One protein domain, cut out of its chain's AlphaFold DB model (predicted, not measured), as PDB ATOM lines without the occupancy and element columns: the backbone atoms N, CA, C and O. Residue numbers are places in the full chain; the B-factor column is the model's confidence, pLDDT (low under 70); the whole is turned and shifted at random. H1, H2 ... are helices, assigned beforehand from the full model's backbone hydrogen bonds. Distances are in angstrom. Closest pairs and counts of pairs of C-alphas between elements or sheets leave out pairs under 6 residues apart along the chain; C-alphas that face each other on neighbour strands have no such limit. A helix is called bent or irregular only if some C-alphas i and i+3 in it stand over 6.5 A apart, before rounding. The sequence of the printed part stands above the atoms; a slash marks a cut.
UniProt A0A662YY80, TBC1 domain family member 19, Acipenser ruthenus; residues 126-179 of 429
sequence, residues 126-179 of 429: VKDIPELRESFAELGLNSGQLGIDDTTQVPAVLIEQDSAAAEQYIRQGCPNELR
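This is residues 126 to 179 of the 429 residues of the protein "TBC1 domain family member 19" of Acipenser ruthenus (UniProt A0A662YY80). The longest helix, H3, and the short helix H2 make two sides of a loose, open ring; the later part of the long link, residues 148 to 155, closes its other side, and residues 173 to 179 fold back over the opening. H1 lies well away at one end of the longest axis, where residues 128 to 134, of which 129 to 134 belong to H1, stick out. The printed part has 54 residues, with three named helices in the order H1, H2, H3 and no named strand. The class is all helix, though the named helices hold only 22 of the 54 printed residues. The whole is loose and elongated, with a radius of gyration of the C-alphas of 13.0 A and spans of 38 by 23 by 15 A.

H3, residues 163 to 172, measures 15.9 A from first to last C-alpha, and its last C-alpha, that of Gln 172, is at (-9.434, 16.503, 42.378). H3 is irregular: C-alphas 169 and 172 are 7.0 A apart. H2 is residues 156 to 160, 6.1 A long, and begins with C-alpha 156 at (-23.153, 22.529, 47.638). H1 is residues 129 to 135, 9.7 A long, with C-alpha 129 at (5.593, 15.098, 31.590). Residues 136 to 155 hold no named element.

H3 and H2 touch, with 5 pairs of C-alphas within 8 A. Their closest C-alphas are those of Val 157 and Ala 166, 5.6 A apart, and their centres are 10.8 A apart. The link between H2 and H3, residues 161 to 162, is tight. H1 touches no helix: it is apart from H3 and also apart from H2. In H1 and H2 every O i to N i+4 pair is within hydrogen-bond range; in H3 it is 4 of 6.

The two C-alphas farthest apart, those of Val 126 and Ile 159, are 38.2 A from each other, while the first and last printed C-alphas, those of Val 126 and Arg 179, are 29.1 A apart. The printed part has no cut. The link from H1 to H2 is long, with 20 residues, and its C-alphas lie 6 to 15 A from the mean of the C-alphas. Residues 128 to 134 and 159 to 164 stand free; the body without them spans 36 by 19 by 15 A. The mean pLDDT of the printed part is 83.8, and the model's confidence is low, under 70, at residues 150 to 153.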
ATOM      1  N   VAL A 126       3.090  17.596  21.499       71.69
ATOM      2  CA  VAL A 126       2.516  16.890  22.652       71.69
ATOM      3  C   VAL A 126       3.120  17.484  23.917       71.69
ATOM      4  O   VAL A 126       4.309  17.805  23.918       71.69
ATOM      5  N   LYS A 127       2.301  17.652  24.962       76.94
ATOM      6  CA  LYS A 127       2.786  18.112  26.265       76.94
ATOM      7  C   LYS A 127       3.762  17.090  26.844       76.94
ATOM      8  O   LYS A 127       3.463  15.894  26.832       76.94
ATOM      9  N   ASP A 128       4.902  17.541  27.346       80.88
ATOM     10  CA  ASP A 128       5.815  16.663  28.075       80.88
ATOM     11  C   ASP A 128       5.316  16.375  29.507       80.88
ATOM     12  O   ASP A 128       4.300  16.900  29.964       80.88
ATOM     13  N   ILE A 129       5.993  15.469  30.222       87.56
ATOM     14  CA  ILE A 129       5.593  15.098  31.590       87.56
ATOM     15  C   ILE A 129       5.583  16.316  32.540       87.56
ATOM     16  O   ILE A 129       4.618  16.440  33.295       87.56
ATOM     17  N   PRO A 130       6.597  17.206  32.549       90.00
ATOM     18  CA  PRO A 130       6.526  18.472  33.284       90.00
ATOM     19  C   PRO A 130       5.298  19.331  32.951       90.00
ATOM     20  O   PRO A 130       4.569  19.708  33.867       90.00
ATOM     21  N   GLU A 131       5.020  19.582  31.671       86.88
ATOM     22  CA  GLU A 131       3.872  20.379  31.216       86.88
ATOM     23  C   GLU A 131       2.532  19.727  31.602       86.88
ATOM     24  O   GLU A 131       1.565  20.417  31.942       86.88
ATOM     25  N   LEU A 132       2.451  18.391  31.577       88.19
ATOM     26  CA  LEU A 132       1.285  17.644  32.054       88.19
ATOM     27  C   LEU A 132       1.120  17.763  33.572       88.19
ATOM     28  O   LEU A 132       0.005  17.975  34.035       88.19
ATOM     29  N   ARG A 133       2.205  17.677  34.349       88.69
ATOM     30  CA  ARG A 133       2.153  17.865  35.810       88.69
ATOM     31  C   ARG A 133       1.694  19.263  36.194       88.69
ATOM     32  O   ARG A 133       0.958  19.393  37.159       88.69
ATOM     33  N   GLU A 134       2.109  20.284  35.451       90.38
ATOM     34  CA  GLU A 134       1.615  21.649  35.642       90.38
ATOM     35  C   GLU A 134       0.131  21.758  35.260       90.38
ATOM     36  O   GLU A 134      -0.666  22.293  36.025       90.38
ATOM     37  N   SER A 135      -0.263  21.171  34.123       88.19
ATOM     38  CA  SER A 135      -1.658  21.186  33.652       88.19
ATOM     39  C   SER A 135      -2.625  20.439  34.580       88.19
ATOM     40  O   SER A 135      -3.800  20.785  34.629       88.19
ATOM     41  N   PHE A 136      -2.148  19.408  35.281       88.00
ATOM     42  CA  PHE A 136      -2.936  18.541  36.161       88.00
ATOM     43  C   PHE A 136      -2.409  18.563  37.602       88.00
ATOM     44  O   PHE A 136      -2.436  17.545  38.295       88.00
ATOM     45  N   ALA A 137      -1.912  19.717  38.059       89.06
ATOM     46  CA  ALA A 137      -1.315  19.863  39.390       89.06
ATOM     47  C   ALA A 137      -2.278  19.465  40.524       89.06
ATOM     48  O   ALA A 137      -1.845  18.974  41.566       89.06
ATOM     49  N   GLU A 138      -3.583  19.624  40.296       87.25
ATOM     50  CA  GLU A 138      -4.658  19.283  41.231       87.25
ATOM     51  C   GLU A 138      -4.782  17.767  41.492       87.25
ATOM     52  O   GLU A 138      -5.196  17.371  42.577       87.25
ATOM     53  N   LEU A 139      -4.318  16.916  40.565       84.62
ATOM     54  CA  LEU A 139      -4.227  15.455  40.737       84.62
ATOM     55  C   LEU A 139      -2.939  15.012  41.461       84.62
ATOM     56  O   LEU A 139      -2.619  13.824  41.528       84.62
ATOM     57  N   GLY A 140      -2.134  15.962  41.941       83.25
ATOM     58  CA  GLY A 140      -0.906  15.672  42.668       83.25
ATOM     59  C   GLY A 140      -1.173  15.046  44.039       83.25
ATOM     60  O   GLY A 140      -2.138  15.378  44.714       83.25
ATOM     61  N   LEU A 141      -0.234  14.221  44.511       82.12
ATOM     62  CA  LEU A 141      -0.286  13.566  45.833       82.12
ATOM     63  C   LEU A 141      -0.308  14.541  47.028       82.12
ATOM     64  O   LEU A 141      -0.472  14.119  48.167       82.12
ATOM     65  N   ASN A 142      -0.080  15.832  46.775       83.00
ATOM     66  CA  ASN A 142      -0.090  16.882  47.790       83.00
ATOM     67  C   ASN A 142      -1.495  17.473  48.010       83.00
ATOM     68  O   ASN A 142      -1.660  18.298  48.906       83.00
ATOM     69  N   SER A 143      -2.472  17.077  47.190       81.38
ATOM     70  CA  SER A 143      -3.875  17.481  47.270       81.38
ATOM     71  C   SER A 143      -4.716  16.287  47.723       81.38
ATOM     72  O   SER A 143      -4.507  15.177  47.229       81.38
ATOM     73  N   GLY A 144      -5.668  16.509  48.634       80.50
ATOM     74  CA  GLY A 144      -6.653  15.483  48.994       80.50
ATOM     75  C   GLY A 144      -7.464  15.061  47.767       80.50
ATOM     76  O   GLY A 144      -7.757  15.895  46.911       80.50
ATOM     77  N   GLN A 145      -7.769  13.769  47.649       82.62
ATOM     78  CA  GLN A 145      -8.483  13.214  46.501       82.62
ATOM     79  C   GLN A 145      -9.951  12.958  46.849       82.62
ATOM     80  O   GLN A 145     -10.283  12.122  47.700       82.62
ATOM     81  N   LEU A 146     -10.837  13.651  46.132       78.38
ATOM     82  CA  LEU A 146     -12.278  13.573  46.350       78.38
ATOM     83  C   LEU A 146     -12.798  12.160  46.058       78.38
ATOM     84  O   LEU A 146     -12.568  11.597  44.983       78.38
ATOM     85  N   GLY A 147     -13.551  11.602  47.007       75.56
ATOM     86  CA  GLY A 147     -14.087  10.237  46.929       75.56
ATOM     87  C   GLY A 147     -13.129   9.138  47.402       75.56
ATOM     88  O   GLY A 147     -13.514   7.969  47.383       75.56
ATOM     89  N   ILE A 148     -11.915   9.499  47.836       76.69
ATOM     90  CA  ILE A 148     -10.979   8.604  48.535       76.69
ATOM     91  C   ILE A 148     -10.790   9.079  49.979       76.69
ATOM     92  O   ILE A 148     -10.926   8.276  50.902       76.69
ATOM     93  N   ASP A 149     -10.512  10.373  50.160       73.06
ATOM     94  CA  ASP A 149     -10.111  10.941  51.454       73.06
ATOM     95  C   ASP A 149     -11.280  11.550  52.259       73.06
ATOM     96  O   ASP A 149     -11.133  11.810  53.456       73.06
ATOM     97  N   ASP A 150     -12.451  11.743  51.638       69.31
ATOM     98  CA  ASP A 150     -13.593  12.456  52.233       69.31
ATOM     99  C   ASP A 150     -14.727  11.547  52.727       69.31
ATOM    100  O   ASP A 150     -14.935  10.430  52.247       69.31
ATOM    101  N   THR A 151     -15.539  12.080  53.647       61.53
ATOM    102  CA  THR A 151     -16.839  11.508  54.019       61.53
ATOM    103  C   THR A 151     -17.934  12.009  53.072       61.53
ATOM    104  O   THR A 151     -17.986  13.186  52.721       61.53
ATOM    105  N   THR A 152     -18.810  11.106  52.628       61.47
ATOM    106  CA  THR A 152     -19.869  11.344  51.633       61.47
ATOM    107  C   THR A 152     -20.909  12.363  52.119       61.47
ATOM    108  O   THR A 152     -21.920  12.014  52.726       61.47
ATOM    109  N   GLN A 153     -20.680  13.648  51.842       68.81
ATOM    110  CA  GLN A 153     -21.702  14.697  51.886       68.81
ATOM    111  C   GLN A 153     -21.997  15.183  50.470       68.81
ATOM    112  O   GLN A 153     -21.091  15.285  49.643       68.81
ATOM    113  N   VAL A 154     -23.267  15.492  50.194       72.69
ATOM    114  CA  VAL A 154     -23.676  16.077  48.912       72.69
ATOM    115  C   VAL A 154     -23.044  17.472  48.792       72.69
ATOM    116  O   VAL A 154     -23.305  18.324  49.644       72.69
ATOM    117  N   PRO A 155     -22.217  17.733  47.765       78.81
ATOM    118  CA  PRO A 155     -21.569  19.024  47.581       78.81
ATOM    119  C   PRO A 155     -22.583  20.145  47.332       78.81
ATOM    120  O   PRO A 155     -23.552  19.955  46.595       78.81
ATOM    121  N   ALA A 156     -22.314  21.344  47.860       82.25
ATOM    122  CA  ALA A 156     -23.153  22.529  47.638       82.25
ATOM    123  C   ALA A 156     -23.385  22.827  46.144       82.25
ATOM    124  O   ALA A 156     -24.470  23.259  45.770       82.25
ATOM    125  N   VAL A 157     -22.420  22.492  45.279       85.12
ATOM    126  CA  VAL A 157     -22.517  22.689  43.822       85.12
ATOM    127  C   VAL A 157     -23.691  21.941  43.178       85.12
ATOM    128  O   VAL A 157     -24.282  22.450  42.229       85.12
ATOM    129  N   LEU A 158     -24.081  20.772  43.709       86.19
ATOM    130  CA  LEU A 158     -25.263  20.040  43.233       86.19
ATOM    131  C   LEU A 158     -26.564  20.687  43.717       86.19
ATOM    132  O   LEU A 158     -27.566  20.664  43.010       86.19
ATOM    133  N   ILE A 159     -26.557  21.289  44.906       87.94
ATOM    134  CA  ILE A 159     -27.726  21.990  45.455       87.94
ATOM    135  C   ILE A 159     -27.965  23.292  44.684       87.94
ATOM    136  O   ILE A 159     -29.100  23.624  44.350       87.94
ATOM    137  N   GLU A 160     -26.890  24.014  44.379       90.69
ATOM    138  CA  GLU A 160     -26.923  25.297  43.673       90.69
ATOM    139  C   GLU A 160     -27.098  25.147  42.153       90.69
ATOM    140  O   GLU A 160     -27.400  26.132  41.483       90.69
ATOM    141  N   GLN A 161     -26.955  23.927  41.616       91.12
ATOM    142  CA  GLN A 161     -27.026  23.626  40.178       91.12
ATOM    143  C   GLN A 161     -26.028  24.459  39.349       91.12
ATOM    144  O   GLN A 161     -26.303  24.854  38.214       91.12
ATOM    145  N   ASP A 162     -24.840  24.710  39.906       92.31
ATOM    146  CA  ASP A 162     -23.784  25.468  39.237       92.31
ATOM    147  C   ASP A 162     -22.828  24.532  38.479       92.31
ATOM    148  O   ASP A 162     -21.954  23.875  39.046       92.31
ATOM    149  N   SER A 163     -22.994  24.507  37.156       92.88
ATOM    150  CA  SER A 163     -22.179  23.731  36.215       92.88
ATOM    151  C   SER A 163     -20.688  24.100  36.251       92.88
ATOM    152  O   SER A 163     -19.836  23.213  36.187       92.88
ATOM    153  N   ALA A 164     -20.352  25.388  36.380       92.00
ATOM    154  CA  ALA A 164     -18.962  25.841  36.382       92.00
ATOM    155  C   ALA A 164     -18.277  25.505  37.710       92.00
ATOM    156  O   ALA A 164     -17.134  25.040  37.724       92.00
ATOM    157  N   ALA A 165     -18.989  25.676  38.825       90.56
ATOM    158  CA  ALA A 165     -18.491  25.266  40.132       90.56
ATOM    159  C   ALA A 165     -18.327  23.740  40.220       90.56
ATOM    160  O   ALA A 165     -17.326  23.266  40.758       90.56
ATOM    161  N   ALA A 166     -19.248  22.963  39.637       91.62
ATOM    162  CA  ALA A 166     -19.128  21.509  39.548       91.62
ATOM    163  C   ALA A 166     -17.900  21.071  38.731       91.62
ATOM    164  O   ALA A 166     -17.212  20.130  39.126       91.62
ATOM    165  N   GLU A 167     -17.575  21.772  37.638       91.06
ATOM    166  CA  GLU A 167     -16.374  21.497  36.838       91.06
ATOM    167  C   GLU A 167     -15.090  21.715  37.648       91.06
ATOM    168  O   GLU A 167     -14.189  20.881  37.591       91.06
ATOM    169  N   GLN A 168     -15.016  22.793  38.437       88.69
ATOM    170  CA  GLN A 168     -13.885  23.035  39.341       88.69
ATOM    171  C   GLN A 168     -13.816  21.992  40.457       88.69
ATOM    172  O   GLN A 168     -12.737  21.504  40.781       88.69
ATOM    173  N   TYR A 169     -14.971  21.626  41.017       87.62
ATOM    174  CA  TYR A 169     -15.067  20.656  42.100       87.62
ATOM    175  C   TYR A 169     -14.451  19.307  41.705       87.62
ATOM    176  O   TYR A 169     -13.622  18.781  42.437       87.62
ATOM    177  N   ILE A 170     -14.774  18.768  40.524       89.19
ATOM    178  CA  ILE A 170     -14.346  17.406  40.154       89.19
ATOM    179  C   ILE A 170     -12.874  17.269  39.723       89.19
ATOM    180  O   ILE A 170     -12.423  16.162  39.415       89.19
ATOM    181  N   ARG A 171     -12.102  18.362  39.671       88.06
ATOM    182  CA  ARG A 171     -10.700  18.330  39.214       88.06
ATOM    183  C   ARG A 171      -9.772  17.512  40.121       88.06
ATOM    184  O   ARG A 171      -8.734  17.049  39.656       88.06
ATOM    185  N   GLN A 172     -10.162  17.302  41.379       85.12
ATOM    186  CA  GLN A 172      -9.434  16.503  42.378       85.12
ATOM    187  C   GLN A 172     -10.021  15.093  42.558       85.12
ATOM    188  O   GLN A 172      -9.688  14.391  43.511       85.12
ATOM    189  N   GLY A 173     -10.922  14.677  41.668       84.50
ATOM    190  CA  GLY A 173     -11.636  13.409  41.760       84.50
ATOM    191  C   GLY A 173     -13.146  13.597  41.857       84.50
ATOM    192  O   GLY A 173     -13.670  14.705  41.885       84.50
ATOM    193  N   CYS A 174     -13.869  12.483  41.878       85.81
ATOM    194  CA  CYS A 174     -15.322  12.488  41.935       85.81
ATOM    195  C   CYS A 174     -15.801  11.289  42.758       85.81
ATOM    196  O   CYS A 174     -15.482  10.154  42.374       85.81
ATOM    197  N   PRO A 175     -16.603  11.506  43.820       86.75
ATOM    198  CA  PRO A 175     -17.256  10.424  44.550       86.75
ATOM    199  C   PRO A 175     -18.041   9.509  43.606       86.75
ATOM    200  O   PRO A 175     -18.676   9.983  42.662       86.75
ATOM    201  N   ASN A 176     -17.998   8.196  43.857       84.44
ATOM    202  CA  ASN A 176     -18.607   7.207  42.962       84.44
ATOM    203  C   ASN A 176     -20.120   7.403  42.809       84.44
ATOM    204  O   ASN A 176     -20.613   7.405  41.686       84.44
ATOM    205  N   GLU A 177     -20.823   7.611  43.923       84.31
ATOM    206  CA  GLU A 177     -22.287   7.733  43.969       84.31
ATOM    207  C   GLU A 177     -22.804   9.000  43.272       84.31
ATOM    208  O   GLU A 177     -23.901   9.000  42.731       84.31
ATOM    209  N   LEU A 178     -21.996  10.064  43.224       89.31
ATOM    210  CA  LEU A 178     -22.391  11.364  42.666       89.31
ATOM    211  C   LEU A 178     -21.893  11.585  41.233       89.31
ATOM    212  O   LEU A 178     -22.129  12.641  40.646       89.31
ATOM    213  N   ARG A 179     -21.181  10.609  40.654       91.31
ATOM    214  CA  ARG A 179     -20.521  10.762  39.351       91.31
ATOM    215  C   ARG A 179     -21.498  11.065  38.226       91.31
ATOM    216  O   ARG A 179     -21.234  11.965  37.434       91.31
TER     217      ARG A 179